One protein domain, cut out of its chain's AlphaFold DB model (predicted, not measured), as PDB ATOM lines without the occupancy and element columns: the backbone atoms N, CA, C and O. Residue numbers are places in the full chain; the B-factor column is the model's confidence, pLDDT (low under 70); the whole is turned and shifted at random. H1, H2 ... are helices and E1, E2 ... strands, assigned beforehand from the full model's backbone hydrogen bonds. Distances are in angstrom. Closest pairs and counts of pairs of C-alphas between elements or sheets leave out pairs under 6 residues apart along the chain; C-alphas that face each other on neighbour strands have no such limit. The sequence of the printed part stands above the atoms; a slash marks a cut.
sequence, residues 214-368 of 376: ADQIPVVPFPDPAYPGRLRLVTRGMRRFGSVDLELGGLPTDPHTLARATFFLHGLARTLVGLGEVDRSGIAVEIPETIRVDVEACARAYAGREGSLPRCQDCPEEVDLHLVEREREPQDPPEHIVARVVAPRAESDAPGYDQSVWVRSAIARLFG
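AT A GLANCE: This is residues 214 to 368 of the 376 residues of an uncharacterized protein of Nannocystis exedens (UniProt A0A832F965). A strongly twisted sheet of six strands curls round one long helix, H2, while a second, shorter helix, H5, packs on the opposite face of the sheet. Little H3 crosses H2 beside the edge strand E4, H1 and H4 are single short turns farther from the middle, and residues 278 to 283, in the loop after H2, stick out from the body. The printed part has 155 residues with five named helices and six named strands, in the order E1 E2 H1 E3 H2 E4 H3 E5 E6 H4 H5, and its class is mixed, helices and strands. The sheet runs E1 E2 E3 E6 E5 E4 and is mixed, with E3 and E6 its parallel pair. The whole is compact, with a radius of gyration of the C-alphas of 15.0 A and spans of 42 by 35 by 29 A.

HOW THE PARTS SIT: The sheet begins at the edge strand E1, residues 219 to 223, which forms an antiparallel hairpin with E2, residues 231 to 235; N 220 and O 234 are 2.8 A apart, within hydrogen-bond range. E3, residues 245 to 251, is antiparallel to E2, with N 233 and O 248 at 2.9 A. E6, residues 338 to 342, is parallel to E3, with N 339 and O 245 at 2.8 A. The pairing of E3 is staggered: its residues 245 to 247 pair with E6 and 247 to 251 with E2. E5, residues 318 to 325, forms an antiparallel hairpin with E6, with N 340 and O 324 at 2.8 A. The edge strand E4, residues 291 to 294, is antiparallel to E5, with N 291 and O 321 at 2.9 A. From edge to edge the strands' lines turn by 111 degrees, and the way across the sheet turns by 66 degrees. H2, residues 255 to 275, is on the sheet, with the C-alphas of Leu 268 and Val 293 its closest to E4, 5.9 A apart. E3, H2 and E4 form a split strand-helix-strand unit, two strands running the same way with E6 and E5 between them in the sheet; its crossover is left-handed. H5, residues 355 to 367, is on the opposite face from H2, and the closest C-alphas of H5 and E3, those of Ser 356 and Gly 250, are 4.1 A apart. Residues 363 to 367 of H5 touch residues 257 to 264 of H2, closest at the C-alphas of Ile 363 and Ala 261, 6.5 A; the lines of the two helices are about perpendicular at 83 degrees. H3, residues 295 to 300, touches H2 at the C-alphas of Cys 298 and Gly 267, 3.7 A, about perpendicular at 73 degrees. H1, residues 238 to 241, is close to H2 but not clearly touching, with the C-alphas of Phe 241 and Val 273 closest at 6.1 A. H4, residues 345 to 348, only grazes the sheet and is apart from H2. Every O i to N i+4 pair is within hydrogen-bond range in H2 and H3, 8 of 9 are in H5, and H1 and H4 are too short for such a pair.

IN THESE COORDINATES: E1 starts at C-alpha 219, (2.090, 13.113, 137.746), and is 13.4 A long; E2 is 13.3 A, E3 17.3 A, E4 10.1 A and E6 12.7 A. E5, the longest strand, is 22.8 A long. H2 is 29.9 A long, from C-alpha 255 at (11.680, 8.688, 129.659). H1 spans 5.6 A, H3 8.6 A and H4 4.9 A. H5 is 18.1 A long and ends at C-alpha 367, (7.009, -4.017, 134.069).

THE WHOLE: The two C-alphas farthest apart, those of Gly 229 and Arg 280, are 47.3 A apart. The printed part has no cut. The long links are H2 to E4, H3 to E5 and E5 to E6, with 15, 17 and 12 residues. The mean pLDDT of the printed part is 89.4, and residues 278 to 283, 304 to 308 and 313 are under 70.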
ATOM      1  N   ALA A 214      -6.152   7.893 136.045       91.44
ATOM      2  CA  ALA A 214      -5.050   8.512 135.305       91.44
ATOM      3  C   ALA A 214      -5.486   9.740 134.478       91.44
ATOM      4  O   ALA A 214      -4.675  10.621 134.211       91.44
ATOM      5  N   ASP A 215      -6.770   9.844 134.107       89.50
ATOM      6  CA  ASP A 215      -7.320  11.050 133.464       89.50
ATOM      7  C   ASP A 215      -7.613  12.173 134.485       89.50
ATOM      8  O   ASP A 215      -7.958  13.292 134.097       89.50
ATOM      9  N   GLN A 216      -7.552  11.868 135.786       89.81
ATOM     10  CA  GLN A 216      -7.936  12.762 136.883       89.81
ATOM     11  C   GLN A 216      -6.746  13.355 137.637       89.81
ATOM     12  O   GLN A 216      -6.912  14.384 138.290       89.81
ATOM     13  N   ILE A 217      -5.591  12.689 137.590       91.12
ATOM     14  CA  ILE A 217      -4.448  12.952 138.463       91.12
ATOM     15  C   ILE A 217      -3.200  13.091 137.598       91.12
ATOM     16  O   ILE A 217      -2.711  12.090 137.085       91.12
ATOM     17  N   PRO A 218      -2.652  14.298 137.406       91.50
ATOM     18  CA  PRO A 218      -1.361  14.435 136.760       91.50
ATOM     19  C   PRO A 218      -0.237  13.967 137.693       91.50
ATOM     20  O   PRO A 218      -0.298  14.123 138.916       91.50
ATOM     21  N   VAL A 219       0.826  13.444 137.085       94.06
ATOM     22  CA  VAL A 219       2.090  13.113 137.746       94.06
ATOM     23  C   VAL A 219       3.147  14.097 137.264       94.06
ATOM     24  O   VAL A 219       3.484  14.127 136.081       94.06
ATOM     25  N   VAL A 220       3.652  14.918 138.180       92.44
ATOM     26  CA  VAL A 220       4.548  16.036 137.880       92.44
ATOM     27  C   VAL A 220       5.980  15.686 138.298       92.44
ATOM     28  O   VAL A 220       6.195  15.293 139.449       92.44
ATOM     29  N   PRO A 221       6.971  15.811 137.397       94.50
ATOM     30  CA  PRO A 221       8.368  15.594 137.737       94.50
ATOM     31  C   PRO A 221       8.982  16.806 138.443       94.50
ATOM     32  O   PRO A 221       8.797  17.948 138.028       94.50
ATOM     33  N   PHE A 222       9.798  16.542 139.459       94.12
ATOM     34  CA  PHE A 222      10.636  17.529 140.137       94.12
ATOM     35  C   PHE A 222      12.069  17.006 140.271       94.12
ATOM     36  O   PHE A 222      12.267  15.792 140.363       94.12
ATOM     37  N   PRO A 223      13.083  17.886 140.341       95.50
ATOM     38  CA  PRO A 223      14.407  17.489 140.799       95.50
ATOM     39  C   PRO A 223      14.334  16.841 142.187       95.50
ATOM     40  O   PRO A 223      13.584  17.301 143.060       95.50
ATOM     41  N   ASP A 224      15.109  15.777 142.387       94.62
ATOM     42  CA  ASP A 224      15.200  15.102 143.678       94.62
ATOM     43  C   ASP A 224      16.371  15.672 144.503       94.62
ATOM     44  O   ASP A 224      17.534  15.476 144.136       94.62
ATOM     45  N   PRO A 225      16.109  16.378 145.620       91.44
ATOM     46  CA  PRO A 225      17.170  16.953 146.442       91.44
ATOM     47  C   PRO A 225      18.018  15.891 147.160       91.44
ATOM     48  O   PRO A 225      19.168  16.170 147.497       91.44
ATOM     49  N   ALA A 226      17.484  14.685 147.392       90.88
ATOM     50  CA  ALA A 226      18.222  13.597 148.030       90.88
ATOM     51  C   ALA A 226      19.163  12.877 147.048       90.88
ATOM     52  O   ALA A 226      20.130  12.247 147.478       90.88
ATOM     53  N   TYR A 227      18.913  12.995 145.740       93.00
ATOM     54  CA  TYR A 227      19.675  12.312 144.698       93.00
ATOM     55  C   TYR A 227      20.015  13.265 143.535       93.00
ATOM     56  O   TYR A 227      19.250  13.370 142.574       93.00
ATOM     57  N   PRO A 228      21.182  13.939 143.561       93.38
ATOM     58  CA  PRO A 228      21.584  14.862 142.501       93.38
ATOM     59  C   PRO A 228      21.533  14.233 141.099       93.38
ATOM     60  O   PRO A 228      22.031  13.130 140.879       93.38
ATOM     61  N   GLY A 229      20.930  14.946 140.142       94.12
ATOM     62  CA  GLY A 229      20.753  14.474 138.762       94.12
ATOM     63  C   GLY A 229      19.608  13.472 138.564       94.12
ATOM     64  O   GLY A 229      19.412  12.991 137.450       94.12
ATOM     65  N   ARG A 230      18.846  13.162 139.619       96.62
ATOM     66  CA  ARG A 230      17.644  12.327 139.565       96.62
ATOM     67  C   ARG A 230      16.377  13.157 139.720       96.62
ATOM     68  O   ARG A 230      16.410  14.331 140.095       96.62
ATOM     69  N   LEU A 231      15.261  12.515 139.411       97.44
ATOM     70  CA  LEU A 231      13.930  13.078 139.535       97.44
ATOM     71  C   LEU A 231      13.141  12.356 140.621       97.44
ATOM     72  O   LEU A 231      13.396  11.198 140.958       97.44
ATOM     73  N   ARG A 232      12.129  13.051 141.111       96.25
ATOM     74  CA  ARG A 232      11.002  12.479 141.831       96.25
ATOM     75  C   ARG A 232       9.726  12.819 141.086       96.25
ATOM     76  O   ARG A 232       9.613  13.895 140.495       96.25
ATOM     77  N   LEU A 233       8.779  11.901 141.105       97.50
ATOM     78  CA  LEU A 233       7.457  12.094 140.528       97.50
ATOM     79  C   LEU A 233       6.452  12.304 141.652       97.50
ATOM     80  O   LEU A 233       6.469  11.550 142.621       97.50
ATOM     81  N   VAL A 234       5.598  13.319 141.525       95.88
ATOM     82  CA  VAL A 234       4.586  13.652 142.534       95.88
ATOM     83  C   VAL A 234       3.207  13.704 141.883       95.88
ATOM     84  O   VAL A 234       3.034  14.396 140.878       95.88
ATOM     85  N   THR A 235       2.223  12.982 142.422       95.62
ATOM     86  CA  THR A 235       0.827  13.126 141.979       95.62
ATOM     87  C   THR A 235       0.270  14.476 142.415       95.62
ATOM     88  O   THR A 235       0.697  15.020 143.432       95.62
ATOM     89  N   ARG A 236      -0.713  15.013 141.688       90.94
ATOM     90  CA  ARG A 236      -1.506  16.158 142.157       90.94
ATOM     91  C   ARG A 236      -2.993  15.865 142.095       90.94
ATOM     92  O   ARG A 236      -3.494  15.353 141.098       90.94
ATOM     93  N   GLY A 237      -3.703  16.269 143.139       89.25
ATOM     94  CA  GLY A 237      -5.160  16.214 143.173       89.25
ATOM     95  C   GLY A 237      -5.727  14.941 143.776       89.25
ATOM     96  O   GLY A 237      -6.935  14.745 143.676       89.25
ATOM     97  N   MET A 238      -4.925  14.122 144.469       92.19
ATOM     98  CA  MET A 238      -5.432  12.970 145.234       92.19
ATOM     99  C   MET A 238      -6.478  13.385 146.287       92.19
ATOM    100  O   MET A 238      -7.393  12.615 146.591       92.19
ATOM    101  N   ARG A 239      -6.440  14.643 146.761       88.31
ATOM    102  CA  ARG A 239      -7.430  15.205 147.699       88.31
ATOM    103  C   ARG A 239      -8.885  15.095 147.241       88.31
ATOM    104  O   ARG A 239      -9.768  14.979 148.089       88.31
ATOM    105  N   ARG A 240      -9.164  15.089 145.928       89.50
ATOM    106  CA  ARG A 240     -10.535  14.910 145.397       89.50
ATOM    107  C   ARG A 240     -11.112  13.521 145.681       89.50
ATOM    108  O   ARG A 240     -12.308  13.312 145.524       89.50
ATOM    109  N   PHE A 241     -10.255  12.593 146.092       89.50
ATOM    110  CA  PHE A 241     -10.592  11.234 146.495       89.50
ATOM    111  C   PHE A 241     -10.431  11.012 148.004       89.50
ATOM    112  O   PHE A 241     -10.492   9.876 148.457       89.50
ATOM    113  N   GLY A 242     -10.168  12.072 148.780       88.25
ATOM    114  CA  GLY A 242      -9.879  11.952 150.207       88.25
ATOM    115  C   GLY A 242      -8.554  11.247 150.499       88.25
ATOM    116  O   GLY A 242      -8.364  10.746 151.596       88.25
ATOM    117  N   SER A 243      -7.628  11.188 149.543       92.19
ATOM    118  CA  SER A 243      -6.338  10.510 149.706       92.19
ATOM    119  C   SER A 243      -5.181  11.505 149.610       92.19
ATOM    120  O   SER A 243      -5.371  12.623 149.133       92.19
ATOM    121  N   VAL A 244      -4.001  11.111 150.087       93.31
ATOM    122  CA  VAL A 244      -2.774  11.923 150.066       93.31
ATOM    123  C   VAL A 244      -2.138  11.921 148.680       93.31
ATOM    124  O   VAL A 244      -2.223  10.926 147.959       93.31
ATOM    125  N   ASP A 245      -1.465  13.011 148.312       95.81
ATOM    126  CA  ASP A 245      -0.601  13.008 147.132       95.81
ATOM    127  C   ASP A 245       0.612  12.090 147.374       95.81
ATOM    128  O   ASP A 245       1.090  11.930 148.499       95.81
ATOM    129  N   LEU A 246       1.112  11.463 146.314       97.69
ATOM    130  CA  LEU A 246       2.162  10.452 146.357       97.69
ATOM    131  C   LEU A 246       3.440  10.990 145.742       97.69
ATOM    132  O   LEU A 246       3.404  11.564 144.659       97.69
ATOM    133  N   GLU A 247       4.571  10.741 146.393       97.88
ATOM    134  CA  GLU A 247       5.905  11.050 145.893       97.88
ATOM    135  C   GLU A 247       6.731   9.777 145.707       97.88
ATOM    136  O   GLU A 247       6.956   9.023 146.652       97.88
ATOM    137  N   LEU A 248       7.272   9.589 144.506       98.12
ATOM    138  CA  LEU A 248       8.222   8.531 144.196       98.12
ATOM    139  C   LEU A 248       9.580   9.136 143.828       98.12
ATOM    140  O   LEU A 248       9.744   9.677 142.736       98.12
ATOM    141  N   GLY A 249      10.538   9.064 144.756       96.69
ATOM    142  CA  GLY A 249      11.888   9.622 144.602       96.69
ATOM    143  C   GLY A 249      12.926   8.657 144.023       96.69
ATOM    144  O   GLY A 249      12.709   7.447 143.952       96.69
ATOM    145  N   GLY A 250      14.086   9.199 143.643       95.69
ATOM    146  CA  GLY A 250      15.264   8.444 143.208       95.69
ATOM    147  C   GLY A 250      15.231   7.943 141.758       95.69
ATOM    148  O   GLY A 250      15.994   7.032 141.408       95.69
ATOM    149  N   LEU A 251      14.391   8.518 140.899       97.12
ATOM    150  CA  LEU A 251      14.179   8.067 139.521       97.12
ATOM    151  C   LEU A 251      15.238   8.621 138.551       97.12
ATOM    152  O   LEU A 251      15.659   9.771 138.679       97.12
ATOM    153  N   PRO A 252      15.700   7.834 137.565       95.06
ATOM    154  CA  PRO A 252      16.526   8.366 136.481       95.06
ATOM    155  C   PRO A 252      15.713   9.314 135.582       95.06
ATOM    156  O   PRO A 252      14.486   9.292 135.586       95.06
ATOM    157  N   THR A 253      16.401  10.110 134.762       94.25
ATOM    158  CA  THR A 253      15.780  11.000 133.760       94.25
ATOM    159  C   THR A 253      15.325  10.272 132.490       94.25
ATOM    160  O   THR A 253      14.782  10.903 131.588       94.25
ATOM    161  N   ASP A 254      15.551   8.958 132.411       93.06
ATOM    162  CA  ASP A 254      15.154   8.115 131.285       93.06
ATOM    163  C   ASP A 254      13.621   8.132 131.081       93.06
ATOM    164  O   ASP A 254      12.885   7.706 131.980       93.06
ATOM    165  N   PRO A 255      13.115   8.571 129.911       91.19
ATOM    166  CA  PRO A 255      11.680   8.688 129.659       91.19
ATOM    167  C   PRO A 255      10.904   7.375 129.805       91.19
ATOM    168  O   PRO A 255       9.758   7.396 130.254       91.19
ATOM    169  N   HIS A 256      11.506   6.229 129.469       89.38
ATOM    170  CA  HIS A 256      10.835   4.932 129.587       89.38
ATOM    171  C   HIS A 256      10.614   4.544 131.050       89.38
ATOM    172  O   HIS A 256       9.526   4.097 131.424       89.38
ATOM    173  N   THR A 257      11.622   4.758 131.893       91.44
ATOM    174  CA  THR A 257      11.523   4.546 133.338       91.44
ATOM    175  C   THR A 257      10.527   5.511 133.967       91.44
ATOM    176  O   THR A 257       9.718   5.087 134.789       91.44
ATOM    177  N   LEU A 258      10.532   6.783 133.557       94.31
ATOM    178  CA  LEU A 258       9.572   7.774 134.047       94.31
ATOM    179  C   LEU A 258       8.134   7.412 133.664       94.31
ATOM    180  O   LEU A 258       7.260   7.452 134.523       94.31
ATOM    181  N   ALA A 259       7.886   6.968 132.428       92.38
ATOM    182  CA  ALA A 259       6.564   6.505 132.009       92.38
ATOM    183  C   ALA A 259       6.079   5.307 132.846       92.38
ATOM    184  O   ALA A 259       4.942   5.293 133.316       92.38
ATOM    185  N   ARG A 260       6.954   4.324 133.105       93.00
ATOM    186  CA  ARG A 260       6.638   3.173 133.969       93.00
ATOM    187  C   ARG A 260       6.394   3.580 135.424       93.00
ATOM    188  O   ARG A 260       5.475   3.072 136.057       93.00
ATOM    189  N   ALA A 261       7.173   4.526 135.941       95.88
ATOM    190  CA  ALA A 261       6.970   5.099 137.267       95.88
ATOM    191  C   ALA A 261       5.620   5.835 137.371       95.88
ATOM    192  O   ALA A 261       4.926   5.702 138.376       95.88
ATOM    193  N   THR A 262       5.203   6.547 136.318       95.75
ATOM    194  CA  THR A 262       3.868   7.155 136.222       95.75
ATOM    195  C   THR A 262       2.762   6.099 136.227       95.75
ATOM    196  O   THR A 262       1.786   6.256 136.959       95.75
ATOM    197  N   PHE A 263       2.911   4.999 135.478       94.56
ATOM    198  CA  PHE A 263       1.950   3.887 135.517       94.56
ATOM    199  C   PHE A 263       1.817   3.289 136.918       94.56
ATOM    200  O   PHE A 263       0.700   3.091 137.395       94.56
ATOM    201  N   PHE A 264       2.947   3.067 137.593       95.88
ATOM    202  CA  PHE A 264       2.974   2.592 138.972       95.88
ATOM    203  C   PHE A 264       2.253   3.553 139.928       95.88
ATOM    204  O   PHE A 264       1.394   3.117 140.692       95.88
ATOM    205  N   LEU A 265       2.529   4.859 139.848       97.81
ATOM    206  CA  LEU A 265       1.861   5.862 140.682       97.81
ATOM    207  C   LEU A 265       0.348   5.917 140.444       97.81
ATOM    208  O   LEU A 265      -0.403   6.041 141.407       97.81
ATOM    209  N   HIS A 266      -0.126   5.771 139.205       96.12
ATOM    210  CA  HIS A 266      -1.565   5.704 138.931       96.12
ATOM    211  C   HIS A 266      -2.212   4.409 139.436       96.12
ATOM    212  O   HIS A 266      -3.328   4.453 139.959       96.12
ATOM    213  N   GLY A 267      -1.523   3.269 139.327       95.38
ATOM    214  CA  GLY A 267      -1.978   2.007 139.917       95.38
ATOM    215  C   GLY A 267      -2.073   2.083 141.441       95.38
ATOM    216  O   GLY A 267      -3.077   1.671 142.030       95.38
ATOM    217  N   LEU A 268      -1.075   2.695 142.085       97.44
ATOM    218  CA  LEU A 268      -1.091   2.961 143.522       97.44
ATOM    219  C   LEU A 268      -2.206   3.938 143.901       97.44
ATOM    220  O   LEU A 268      -2.972   3.651 144.814       97.44
ATOM    221  N   ALA A 269      -2.358   5.045 143.172       95.94
ATOM    222  CA  ALA A 269      -3.437   6.001 143.393       95.94
ATOM    223  C   ALA A 269      -4.803   5.305 143.355       95.94
ATOM    224  O   ALA A 269      -5.594   5.440 144.284       95.94
ATOM    225  N   ARG A 270      -5.053   4.483 142.327       93.75
ATOM    226  CA  ARG A 270      -6.283   3.687 142.210       93.75
ATOM    227  C   ARG A 270      -6.504   2.804 143.440       93.75
ATOM    228  O   ARG A 270      -7.613   2.749 143.966       93.75
ATOM    229  N   THR A 271      -5.452   2.112 143.870       94.38
ATOM    230  CA  THR A 271      -5.476   1.206 145.027       94.38
ATOM    231  C   THR A 271      -5.816   1.967 146.306       94.38
ATOM    232  O   THR A 271      -6.702   1.553 147.045       94.38
ATOM    233  N   LEU A 272      -5.195   3.129 146.521       93.50
ATOM    234  CA  LEU A 272      -5.451   3.980 147.682       93.50
ATOM    235  C   LEU A 272      -6.869   4.530 147.728       93.50
ATOM    236  O   LEU A 272      -7.460   4.558 148.802       93.50
ATOM    237  N   VAL A 273      -7.432   4.942 146.590       90.69
ATOM    238  CA  VAL A 273      -8.826   5.403 146.562       90.69
ATOM    239  C   VAL A 273      -9.782   4.276 146.956       90.69
ATOM    240  O   VAL A 273     -10.755   4.534 147.658       90.69
ATOM    241  N   GLY A 274      -9.493   3.036 146.551       89.31
ATOM    242  CA  GLY A 274     -10.264   1.867 146.980       89.31
ATOM    243  C   GLY A 274     -10.103   1.557 148.471       89.31
ATOM    244  O   GLY A 274     -11.089   1.281 149.142       89.31
ATOM    245  N   LEU A 275      -8.879   1.636 149.002       88.81
ATOM    246  CA  LEU A 275      -8.604   1.414 150.429       88.81
ATOM    247  C   LEU A 275      -9.210   2.500 151.325       88.81
ATOM    248  O   LEU A 275      -9.585   2.212 152.453       88.81
ATOM    249  N   GLY A 276      -9.302   3.734 150.831       84.88
ATOM    250  CA  GLY A 276      -9.873   4.869 151.553       84.88
ATOM    251  C   GLY A 276     -11.399   4.971 151.486       84.88
ATOM    252  O   GLY A 276     -11.945   5.954 151.991       84.88
ATOM    253  N   GLU A 277     -12.090   4.025 150.839       81.56
ATOM    254  CA  GLU A 277     -13.555   3.986 150.835       81.56
ATOM    255  C   GLU A 277     -14.068   3.630 152.235       81.56
ATOM    256  O   GLU A 277     -13.738   2.589 152.801       81.56
ATOM    257  N   VAL A 278     -14.871   4.526 152.808       69.69
ATOM    258  CA  VAL A 278     -15.353   4.406 154.188       69.69
ATOM    259  C   VAL A 278     -16.651   3.608 154.218       69.69
ATOM    260  O   VAL A 278     -17.553   3.844 153.413       69.69
ATOM    261  N   ASP A 279     -16.801   2.699 155.179       63.91
ATOM    262  CA  ASP A 279     -18.080   2.024 155.376       63.91
ATOM    263  C   ASP A 279     -19.137   2.954 156.025       63.91
ATOM    264  O   ASP A 279     -18.949   4.155 156.266       63.91
ATOM    265  N   ARG A 280     -20.324   2.407 156.298       59.16
ATOM    266  CA  ARG A 280     -21.432   3.188 156.871       59.16
ATOM    267  C   ARG A 280     -21.155   3.706 158.289       59.16
ATOM    268  O   ARG A 280     -21.882   4.597 158.719       59.16
ATOM    269  N   SER A 281     -20.141   3.199 158.996       56.66
ATOM    270  CA  SER A 281     -19.769   3.671 160.335       56.66
ATOM    271  C   SER A 281     -19.121   5.063 160.322       56.66
ATOM    272  O   SER A 281     -19.193   5.787 161.315       56.66
ATOM    273  N   GLY A 282     -18.605   5.508 159.168       59.88
ATOM    274  CA  GLY A 282     -17.857   6.759 159.059       59.88
ATOM    275  C   GLY A 282     -16.512   6.675 159.772       59.88
ATOM    276  O   GLY A 282     -16.067   5.585 159.995       59.88
ATOM    277  N   ILE A 283     -15.833   7.743 160.166       63.75
ATOM    278  CA  ILE A 283     -14.422   7.713 160.617       63.75
ATOM    279  C   ILE A 283     -13.442   7.592 159.439       63.75
ATOM    280  O   ILE A 283     -13.664   6.905 158.448       63.75
ATOM    281  N   ALA A 284     -12.366   8.368 159.540       70.94
ATOM    282  CA  ALA A 284     -11.267   8.359 158.594       70.94
ATOM    283  C   ALA A 284     -10.585   6.979 158.580       70.94
ATOM    284  O   ALA A 284     -10.438   6.354 159.632       70.94
ATOM    285  N   VAL A 285     -10.181   6.506 157.401       81.25
ATOM    286  CA  VAL A 285      -9.615   5.159 157.240       81.25
ATOM    287  C   VAL A 285      -8.103   5.246 157.284       81.25
ATOM    288  O   VAL A 285      -7.487   5.918 156.457       81.25
ATOM    289  N   GLU A 286      -7.498   4.564 158.247       87.06
ATOM    290  CA  GLU A 286      -6.054   4.374 158.265       87.06
ATOM    291  C   GLU A 286      -5.651   3.415 157.142       87.06
ATOM    292  O   GLU A 286      -6.192   2.314 157.010       87.06
ATOM    293  N   ILE A 287      -4.718   3.857 156.303       90.19
ATOM    294  CA  ILE A 287      -4.184   3.051 155.212       90.19
ATOM    295  C   ILE A 287      -3.302   1.944 155.809       90.19
ATOM    296  O   ILE A 287      -2.485   2.235 156.685       90.19
ATOM    297  N   PRO A 288      -3.421   0.684 155.344       91.62
ATOM    298  CA  PRO A 288      -2.591  -0.410 155.832       91.62
ATOM    299  C   PRO A 288      -1.096  -0.107 155.728       91.62
ATOM    300  O   PRO A 288      -0.637   0.477 154.746       91.62
ATOM    301  N   GLU A 289      -0.324  -0.593 156.703       92.25
ATOM    302  CA  GLU A 289       1.130  -0.408 156.733       92.25
ATOM    303  C   GLU A 289       1.804  -0.945 155.462       92.25
ATOM    304  O   GLU A 289       2.718  -0.321 154.934       92.25
ATOM    305  N   THR A 290       1.351  -2.085 154.937       95.94
ATOM    306  CA  THR A 290       1.839  -2.624 153.662       95.94
ATOM    307  C   THR A 290       0.734  -2.589 152.622       95.94
ATOM    308  O   THR A 290      -0.352  -3.130 152.831       95.94
ATOM    309  N   ILE A 291       1.038  -1.975 151.485       97.19
ATOM    310  CA  ILE A 291       0.131  -1.825 150.352       97.19
ATOM    311  C   ILE A 291       0.695  -2.635 149.197       97.19
ATOM    312  O   ILE A 291       1.864  -2.482 148.847       97.19
ATOM    313  N   ARG A 292      -0.148  -3.464 148.586       97.25
ATOM    314  CA  ARG A 292       0.197  -4.195 147.370       97.25
ATOM    315  C   ARG A 292      -0.353  -3.476 146.150       97.25
ATOM    316  O   ARG A 292      -1.528  -3.119 146.127       97.25
ATOM    317  N   VAL A 293       0.486  -3.302 145.138       96.25
ATOM    318  CA  VAL A 293       0.085  -2.820 143.812       96.25
ATOM    319  C   VAL A 293       0.495  -3.853 142.782       96.25
ATOM    320  O   VAL A 293       1.643  -4.294 142.774       96.25
ATOM    321  N   ASP A 294      -0.438  -4.203 141.904       93.25
ATOM    322  CA  ASP A 294      -0.218  -5.127 140.799       93.25
ATOM    323  C   ASP A 294      -0.346  -4.431 139.429       93.25
ATOM    324  O   ASP A 294      -0.786  -3.276 139.298       93.25
ATOM    325  N   VAL A 295       0.080  -5.131 138.378       90.25
ATOM    326  CA  VAL A 295       0.008  -4.633 136.998       90.25
ATOM    327  C   VAL A 295      -1.439  -4.435 136.525       90.25
ATOM    328  O   VAL A 295      -1.700  -3.559 135.695       90.25
ATOM    329  N   GLU A 296      -2.403  -5.195 137.063       89.62
ATOM    330  CA  GLU A 296      -3.820  -5.047 136.721       89.62
ATOM    331  C   GLU A 296      -4.367  -3.719 137.253       89.62
ATOM    332  O   GLU A 296      -5.059  -3.010 136.523       89.62
ATOM    333  N   ALA A 297      -4.018  -3.323 138.475       91.31
ATOM    334  CA  ALA A 297      -4.364  -2.036 139.059       91.31
ATOM    335  C   ALA A 297      -3.784  -0.888 138.227       91.31
ATOM    336  O   ALA A 297      -4.487   0.093 137.963       91.31
ATOM    337  N   CYS A 298      -2.545  -1.040 137.744       92.12
ATOM    338  CA  CYS A 298      -1.926  -0.095 136.817       92.12
ATOM    339  C   CYS A 298      -2.715  -0.007 135.499       92.12
ATOM    340  O   CYS A 298      -2.983   1.092 135.019       92.12
ATOM    341  N   ALA A 299      -3.132  -1.143 134.925       89.31
ATOM    342  CA  ALA A 299      -3.879  -1.187 133.660       89.31
ATOM    343  C   ALA A 299      -5.262  -0.559 133.813       89.31
ATOM    344  O   ALA A 299      -5.715   0.257 133.004       89.31
ATOM    345  N   ARG A 300      -5.930  -0.938 134.899       89.12
ATOM    346  CA  ARG A 300      -7.261  -0.472 135.230       89.12
ATOM    347  C   ARG A 300      -7.299   1.005 135.486       89.12
ATOM    348  O   ARG A 300      -8.361   1.522 135.222       89.12
ATOM    349  N   ALA A 301      -6.220   1.654 135.934       91.44
ATOM    350  CA  ALA A 301      -6.154   3.102 136.157       91.44
ATOM    351  C   ALA A 301      -6.332   3.952 134.879       91.44
ATOM    352  O   ALA A 301      -6.572   5.159 134.970       91.44
ATOM    353  N   TYR A 302      -6.262   3.319 133.703       88.88
ATOM    354  CA  TYR A 302      -6.491   3.922 132.386       88.88
ATOM    355  C   TYR A 302      -7.828   3.494 131.754       88.88
ATOM    356  O   TYR A 302      -8.029   3.631 130.548       88.88
ATOM    357  N   ALA A 303      -8.760   2.962 132.549       81.88
ATOM    358  CA  ALA A 303     -10.076   2.471 132.136       81.88
ATOM    359  C   ALA A 303     -10.023   1.454 130.992       81.88
ATOM    360  O   ALA A 303     -10.885   1.446 130.111       81.88
ATOM    361  N   GLY A 304      -8.978   0.623 130.981       65.94
ATOM    362  CA  GLY A 304      -8.753  -0.350 129.919       65.94
ATOM    363  C   GLY A 304      -8.471   0.276 128.550       65.94
ATOM    364  O   GLY A 304      -8.473  -0.453 127.562       65.94
ATOM    365  N   ARG A 305      -8.230   1.598 128.456       68.75
ATOM    366  CA  ARG A 305      -7.696   2.201 127.230       68.75
ATOM    367  C   ARG A 305      -6.314   1.604 127.002       68.75
ATOM    368  O   ARG A 305      -5.384   1.847 127.769       68.75
ATOM    369  N   GLU A 306      -6.208   0.795 125.958       48.47
ATOM    370  CA  GLU A 306      -4.968   0.153 125.544       48.47
ATOM    371  C   GLU A 306      -3.975   1.209 125.036       48.47
ATOM    372  O   GLU A 306      -4.009   1.640 123.889       48.47
ATOM    373  N   GLY A 307      -3.076   1.633 125.919       54.31
ATOM    374  CA  GLY A 307      -1.706   1.999 125.579       54.31
ATOM    375  C   GLY A 307      -0.841   0.994 126.321       54.31
ATOM    376  O   GLY A 307      -0.860   0.991 127.547       54.31
ATOM    377  N   SER A 308      -0.216   0.059 125.603       60.62
ATOM    378  CA  SER A 308       0.355  -1.173 126.162       60.62
ATOM    379  C   SER A 308       1.217  -0.900 127.395       60.62
ATOM    380  O   SER A 308       2.369  -0.473 127.263       60.62
ATOM    381  N   LEU A 309       0.684  -1.175 128.591       73.31
ATOM    382  CA  LEU A 309       1.548  -1.350 129.746       73.31
ATOM    383  C   LEU A 309       2.580  -2.405 129.360       73.31
ATOM    384  O   LEU A 309       2.181  -3.451 128.834       73.31
ATOM    385  N   PRO A 310       3.881  -2.142 129.557       72.50
ATOM    386  CA  PRO A 310       4.892  -3.135 129.259       72.50
ATOM    387  C   PRO A 310       4.581  -4.379 130.086       72.50
ATOM    388  O   PRO A 310       4.642  -4.336 131.313       72.50
ATOM    389  N   ARG A 311       4.191  -5.465 129.415       71.06
ATOM    390  CA  ARG A 311       4.057  -6.767 130.057       71.06
ATOM    391  C   ARG A 311       5.403  -7.452 129.980       71.06
ATOM    392  O   ARG A 311       5.972  -7.603 128.901       71.06
ATOM    393  N   CYS A 312       5.918  -7.818 131.136       75.81
ATOM    394  CA  CYS A 312       7.069  -8.694 131.242       75.81
ATOM    395  C   CYS A 312       6.599 -10.145 131.050       75.81
ATOM    396  O   CYS A 312       5.463 -10.470 131.380       75.81
ATOM    397  N   GLN A 313       7.447 -11.027 130.520       68.06
ATOM    398  CA  GLN A 313       7.100 -12.453 130.434       68.06
ATOM    399  C   GLN A 313       7.360 -13.217 131.743       68.06
ATOM    400  O   GLN A 313       6.744 -14.255 131.943       68.06
ATOM    401  N   ASP A 314       8.186 -12.680 132.655       77.19
ATOM    402  CA  ASP A 314       8.654 -13.402 133.854       77.19
ATOM    403  C   ASP A 314       8.855 -12.511 135.098       77.19
ATOM    404  O   ASP A 314       9.629 -12.852 135.996       77.19
ATOM    405  N   CYS A 315       8.226 -11.333 135.167       83.69
ATOM    406  CA  CYS A 315       8.299 -10.520 136.385       83.69
ATOM    407  C   CYS A 315       7.159 -10.872 137.357       83.69
ATOM    408  O   CYS A 315       6.143 -11.414 136.931       83.69
ATOM    409  N   PRO A 316       7.315 -10.603 138.668       87.44
ATOM    410  CA  PRO A 316       6.282 -10.903 139.658       87.44
ATOM    411  C   PRO A 316       4.936 -10.207 139.420       87.44
ATOM    412  O   PRO A 316       3.944 -10.639 139.989       87.44
ATOM    413  N   GLU A 317       4.913  -9.119 138.642       91.69
ATOM    414  CA  GLU A 317       3.729  -8.293 138.354       91.69
ATOM    415  C   GLU A 317       3.076  -7.652 139.591       91.69
ATOM    416  O   GLU A 317       2.007  -7.053 139.491       91.69
ATOM    417  N   GLU A 318       3.761  -7.690 140.738       94.44
ATOM    418  CA  GLU A 318       3.333  -7.089 141.997       94.44
ATOM    419  C   GLU A 318       4.507  -6.525 142.817       94.44
ATOM    420  O   GLU A 318       5.649  -7.024 142.798       94.44
ATOM    421  N   VAL A 319       4.204  -5.469 143.570       96.75
ATOM    422  CA  VAL A 319       5.111  -4.795 144.502       96.75
ATOM    423  C   VAL A 319       4.375  -4.483 145.797       96.75
ATOM    424  O   VAL A 319       3.284  -3.912 145.776       96.75
ATOM    425  N   ASP A 320       5.030  -4.801 146.912       97.88
ATOM    426  CA  ASP A 320       4.652  -4.334 148.240       97.88
ATOM    427  C   ASP A 320       5.415  -3.046 148.571       97.88
ATOM    428  O   ASP A 320       6.597  -2.902 148.247       97.88
ATOM    429  N   LEU A 321       4.731  -2.101 149.209       97.94
ATOM    430  CA  LEU A 321       5.272  -0.793 149.568       97.94
ATOM    431  C   LEU A 321       4.666  -0.271 150.869       97.94
ATOM    432  O   LEU A 321       3.664  -0.791 151.361       97.94
ATOM    433  N   HIS A 322       5.265   0.795 151.385       97.69
ATOM    434  CA  HIS A 322       4.785   1.556 152.530       97.69
ATOM    435  C   HIS A 322       4.723   3.051 152.188       97.69
ATOM    436  O   HIS A 322       5.413   3.530 151.280       97.69
ATOM    437  N   LEU A 323       3.879   3.790 152.912       97.50
ATOM    438  CA  LEU A 323       3.731   5.233 152.765       97.50
ATOM    439  C   LEU A 323       4.235   5.953 154.007       97.50
ATOM    440  O   LEU A 323       3.841   5.625 155.119       97.50
ATOM    441  N   VAL A 324       5.056   6.980 153.799       95.81
ATOM    442  CA  VAL A 324       5.568   7.824 154.884       95.81
ATOM    443  C   VAL A 324       5.293   9.282 154.558       95.81
ATOM    444  O   VAL A 324       5.787   9.793 153.553       95.81
ATOM    445  N   GLU A 325       4.532   9.976 155.400       94.38
ATOM    446  CA  GLU A 325       4.349  11.422 155.297       94.38
ATOM    447  C   GLU A 325       5.711  12.123 155.264       94.38
ATOM    448  O   GLU A 325       6.585  11.907 156.114       94.38
ATOM    449  N   ARG A 326       5.895  12.989 154.265       92.44
ATOM    450  CA  ARG A 326       7.098  13.808 154.151       92.44
ATOM    451  C   ARG A 326       6.837  15.249 154.545       92.44
ATOM    452  O   ARG A 326       5.712  15.733 154.564       92.44
ATOM    453  N   GLU A 327       7.929  15.954 154.809       89.88
ATOM    454  CA  GLU A 327       7.883  17.388 155.060       89.88
ATOM    455  C   GLU A 327       7.330  18.133 153.848       89.88
ATOM    456  O   GLU A 327       7.616  17.782 152.699       89.88
ATOM    457  N   ARG A 328       6.519  19.152 154.132       89.12
ATOM    458  CA  ARG A 328       5.873  19.981 153.122       89.12
ATOM    459  C   ARG A 328       6.901  20.800 152.353       89.12
ATOM    460  O   ARG A 328       7.801  21.399 152.940       89.12
ATOM    461  N   GLU A 329       6.695  20.898 151.051       89.00
ATOM    462  CA  GLU A 329       7.500  21.709 150.153       89.00
ATOM    463  C   GLU A 329       6.721  22.908 149.592       89.00
ATOM    464  O   GLU A 329       5.486  22.894 149.580       89.00
ATOM    465  N   PRO A 330       7.415  23.962 149.113       85.94
ATOM    466  CA  PRO A 330       6.766  25.183 148.631       85.94
ATOM    467  C   PRO A 330       5.735  24.957 147.519       85.94
ATOM    468  O   PRO A 330       4.741  25.672 147.453       85.94
ATOM    469  N   GLN A 331       5.968  23.968 146.658       82.44
ATOM    470  CA  GLN A 331       5.096  23.631 145.535       82.44
ATOM    471  C   GLN A 331       3.915  22.724 145.906       82.44
ATOM    472  O   GLN A 331       3.109  22.415 145.030       82.44
ATOM    473  N   ASP A 332       3.828  22.233 147.145       84.44
ATOM    474  CA  ASP A 332       2.733  21.352 147.544       84.44
ATOM    475  C   ASP A 332       1.427  22.112 147.764       84.44
ATOM    476  O   ASP A 332       1.453  23.259 148.234       84.44
ATOM    477  N   PRO A 333       0.272  21.471 147.495       77.75
ATOM    478  CA  PRO A 333      -1.010  22.095 147.740       77.75
ATOM    479  C   PRO A 333      -1.131  22.497 149.219       77.75
ATOM    480  O   PRO A 333      -0.732  21.737 150.109       77.75
ATOM    481  N   PRO A 334      -1.664  23.695 149.515       76.31
ATOM    482  CA  PRO A 334      -1.895  24.120 150.885       76.31
ATOM    483  C   PRO A 334      -2.716  23.113 151.677       76.31
ATOM    484  O   PRO A 334      -3.730  22.624 151.186       76.31
ATOM    485  N   GLU A 335      -2.256  22.829 152.900       78.19
ATOM    486  CA  GLU A 335      -2.953  21.964 153.866       78.19
ATOM    487  C   GLU A 335      -3.225  20.542 153.345       78.19
ATOM    488  O   GLU A 335      -4.084  19.836 153.867       78.19
ATOM    489  N   HIS A 336      -2.476  20.104 152.328       87.19
ATOM    490  CA  HIS A 336      -2.551  18.755 151.795       87.19
ATOM    491  C   HIS A 336      -1.274  17.972 152.096       87.19
ATOM    492  O   HIS A 336      -0.163  18.482 151.943       87.19
ATOM    493  N   ILE A 337      -1.451  16.727 152.528       90.88
ATOM    494  CA  ILE A 337      -0.358  15.820 152.861       90.88
ATOM    495  C   ILE A 337       0.190  15.200 151.577       90.88
ATOM    496  O   ILE A 337      -0.572  14.800 150.695       90.88
ATOM    497  N   VAL A 338       1.518  15.082 151.515       94.44
ATOM    498  CA  VAL A 338       2.216  14.279 150.510       94.44
ATOM    499  C   VAL A 338       2.959  13.150 151.217       94.44
ATOM    500  O   VAL A 338       3.750  13.393 152.132       94.44
ATOM    501  N   ALA A 339       2.724  11.914 150.787       96.75
ATOM    502  CA  ALA A 339       3.397  10.731 151.302       96.75
ATOM    503  C   ALA A 339       4.431  10.206 150.303       96.75
ATOM    504  O   ALA A 339       4.170  10.079 149.106       96.75
ATOM    505  N   ARG A 340       5.616   9.868 150.804       97.25
ATOM    506  CA  ARG A 340       6.637   9.145 150.049       97.25
ATOM    507  C   ARG A 340       6.259   7.683 149.921       97.25
ATOM    508  O   ARG A 340       5.899   7.043 150.903       97.25
ATOM    509  N   VAL A 341       6.429   7.172 148.714       98.31
ATOM    510  CA  VAL A 341       6.304   5.762 148.370       98.31
ATOM    511  C   VAL A 341       7.666   5.103 148.581       98.31
ATOM    512  O   VAL A 341       8.621   5.390 147.852       98.31
ATOM    513  N   VAL A 342       7.765   4.245 149.592       97.69
ATOM    514  CA  VAL A 342       9.007   3.569 150.002       97.69
ATOM    515  C   VAL A 342       8.801   2.056 150.083       97.69
ATOM    516  O   VAL A 342       7.671   1.571 150.010       97.69
ATOM    517  N   ALA A 343       9.887   1.297 150.234       97.50
ATOM    518  CA  ALA A 343       9.816  -0.133 150.529       97.50
ATOM    519  C   ALA A 343       8.999  -0.419 151.800       97.50
ATOM    520  O   ALA A 343       8.870   0.471 152.642       97.50
ATOM    521  N   PRO A 344       8.489  -1.651 151.989       97.25
ATOM    522  CA  PRO A 344       7.891  -2.054 153.257       97.25
ATOM    523  C   PRO A 344       8.803  -1.700 154.434       97.25
ATOM    524  O   PRO A 344      10.028  -1.784 154.322       97.25
ATOM    525  N   ARG A 345       8.212  -1.334 155.574       93.50
ATOM    526  CA  ARG A 345       8.943  -0.759 156.713       93.50
ATOM    527  C   ARG A 345      10.136  -1.602 157.177       93.50
ATOM    528  O   ARG A 345      11.202  -1.068 157.472       93.50
ATOM    529  N   ALA A 346       9.981  -2.927 157.165       92.75
ATOM    530  CA  ALA A 346      11.042  -3.877 157.502       92.75
ATOM    531  C   ALA A 346      12.308  -3.731 156.629       92.75
ATOM    532  O   ALA A 346      13.404  -4.060 157.080       92.75
ATOM    533  N   GLU A 347      12.162  -3.237 155.398       94.75
ATOM    534  CA  GLU A 347      13.255  -2.946 154.470       94.75
ATOM    535  C   GLU A 347      13.678  -1.473 154.524       94.75
ATOM    536  O   GLU A 347      14.876  -1.187 154.538       94.75
ATOM    537  N   SER A 348      12.726  -0.533 154.571       94.56
ATOM    538  CA  SER A 348      13.033   0.904 154.522       94.56
ATOM    539  C   SER A 348      13.752   1.418 155.770       94.56
ATOM    540  O   SER A 348      14.530   2.366 155.679       94.56
ATOM    541  N   ASP A 349      13.520   0.787 156.924       92.25
ATOM    542  CA  ASP A 349      14.171   1.145 158.190       92.25
ATOM    543  C   ASP A 349      15.565   0.498 158.331       92.25
ATOM    544  O   ASP A 349      16.304   0.784 159.281       92.25
ATOM    545  N   ALA A 350      15.957  -0.376 157.393       93.38
ATOM    546  CA  ALA A 350      17.222  -1.090 157.456       93.38
ATOM    547  C   ALA A 350      18.430  -0.165 157.187       93.38
ATOM    548  O   ALA A 350      18.398   0.683 156.286       93.38
ATOM    549  N   PRO A 351      19.559  -0.350 157.904       90.94
ATOM    550  CA  PRO A 351      20.796   0.354 157.591       90.94
ATOM    551  C   PRO A 351      21.247   0.062 156.154       90.94
ATOM    552  O   PRO A 351      21.462  -1.092 155.790       90.94
ATOM    553  N   GLY A 352      21.429   1.111 155.350       90.88
ATOM    554  CA  GLY A 352      21.847   0.981 153.950       90.88
ATOM    555  C   GLY A 352      20.703   0.902 152.938       90.88
ATOM    556  O   GLY A 352      20.978   0.679 151.761       90.88
ATOM    557  N   TYR A 353      19.451   1.112 153.363       95.00
ATOM    558  CA  TYR A 353      18.338   1.325 152.441       95.00
ATOM    559  C   TYR A 353      18.644   2.461 151.450       95.00
ATOM    560  O   TYR A 353      18.987   3.578 151.844       95.00
ATOM    561  N   ASP A 354      18.495   2.171 150.156       95.38
ATOM    562  CA  ASP A 354      18.630   3.132 149.063       95.38
ATOM    563  C   ASP A 354      17.321   3.158 148.263       95.38
ATOM    564  O   ASP A 354      17.004   2.231 147.508       95.38
ATOM    565  N   GLN A 355      16.573   4.255 148.411       95.38
ATOM    566  CA  GLN A 355      15.306   4.487 147.713       95.38
ATOM    567  C   GLN A 355      15.461   4.371 146.194       95.38
ATOM    568  O   GLN A 355      14.576   3.847 145.521       95.38
ATOM    569  N   SER A 356      16.575   4.854 145.639       95.38
ATOM    570  CA  SER A 356      16.827   4.830 144.202       95.38
ATOM    571  C   SER A 356      17.079   3.411 143.685       95.38
ATOM    572  O   SER A 356      16.719   3.088 142.550       95.38
ATOM    573  N   VAL A 357      17.702   2.549 144.490       95.62
ATOM    574  CA  VAL A 357      17.855   1.123 144.167       95.62
ATOM    575  C   VAL A 357      16.507   0.415 144.265       95.62
ATOM    576  O   VAL A 357      16.127  -0.289 143.325       95.62
ATOM    577  N   TRP A 358      15.768   0.645 145.352       96.94
ATOM    578  CA  TRP A 358      14.463   0.026 145.564       96.94
ATOM    579  C   TRP A 358      13.468   0.389 144.460       96.94
ATOM    580  O   TRP A 358      12.893  -0.510 143.854       96.94
ATOM    581  N   VAL A 359      13.325   1.673 144.110       96.19
ATOM    582  CA  VAL A 359      12.349   2.105 143.095       96.19
ATOM    583  C   VAL A 359      12.611   1.472 141.728       96.19
ATOM    584  O   VAL A 359      11.675   1.073 141.039       96.19
ATOM    585  N   ARG A 360      13.883   1.317 141.333       93.62
ATOM    586  CA  ARG A 360      14.236   0.632 140.080       93.62
ATOM    587  C   ARG A 360      13.839  -0.840 140.124       93.62
ATOM    588  O   ARG A 360      13.312  -1.347 139.139       93.62
ATOM    589  N   SER A 361      14.076  -1.501 141.257       94.06
ATOM    590  CA  SER A 361      13.664  -2.888 141.478       94.06
ATOM    591  C   SER A 361      12.139  -3.028 141.436       94.06
ATOM    592  O   SER A 361      11.626  -3.867 140.704       94.06
ATOM    593  N   ALA A 362      11.405  -2.153 142.128       95.19
ATOM    594  CA  ALA A 362       9.944  -2.133 142.142       95.19
ATOM    595  C   ALA A 362       9.353  -1.964 140.730       95.19
ATOM    596  O   ALA A 362       8.527  -2.765 140.296       95.19
ATOM    597  N   ILE A 363       9.837  -0.983 139.963       93.75
ATOM    598  CA  ILE A 363       9.404  -0.775 138.573       93.75
ATOM    599  C   ILE A 363       9.715  -2.004 137.708       93.75
ATOM    600  O   ILE A 363       8.878  -2.421 136.908       93.75
ATOM    601  N   ALA A 364      10.895  -2.610 137.877       91.69
ATOM    602  CA  ALA A 364      11.273  -3.809 137.134       91.69
ATOM    603  C   ALA A 364      10.425  -5.036 137.507       91.69
ATOM    604  O   ALA A 364      10.145  -5.869 136.648       91.69
ATOM    605  N   ARG A 365       9.976  -5.144 138.762       92.88
ATOM    606  CA  ARG A 365       9.072  -6.211 139.206       92.88
ATOM    607  C   ARG A 365       7.674  -6.108 138.602       92.88
ATOM    608  O   ARG A 365       7.053  -7.147 138.430       92.88
ATOM    609  N   LEU A 366       7.198  -4.899 138.295       91.06
ATOM    610  CA  LEU A 366       5.884  -4.671 137.678       91.06
ATOM    611  C   LEU A 366       5.913  -4.761 136.148       91.06
ATOM    612  O   LEU A 366       4.961  -5.242 135.546       91.06
ATOM    613  N   PHE A 367       6.982  -4.266 135.518       90.06
ATOM    614  CA  PHE A 367       7.009  -4.017 134.069       90.06
ATOM    615  C   PHE A 367       8.222  -4.631 133.352       90.06
ATOM    616  O   PHE A 367       8.463  -4.344 132.176       90.06
ATOM    617  N   GLY A 368       9.026  -5.434 134.055       86.19
ATOM    618  CA  GLY A 368      10.303  -5.959 133.569       86.19
ATOM    619  C   GLY A 368      11.406  -4.898 133.501       86.19
ATOM    620  O   GLY A 368      11.186  -3.705 133.730       86.19
TER     621      GLY A 368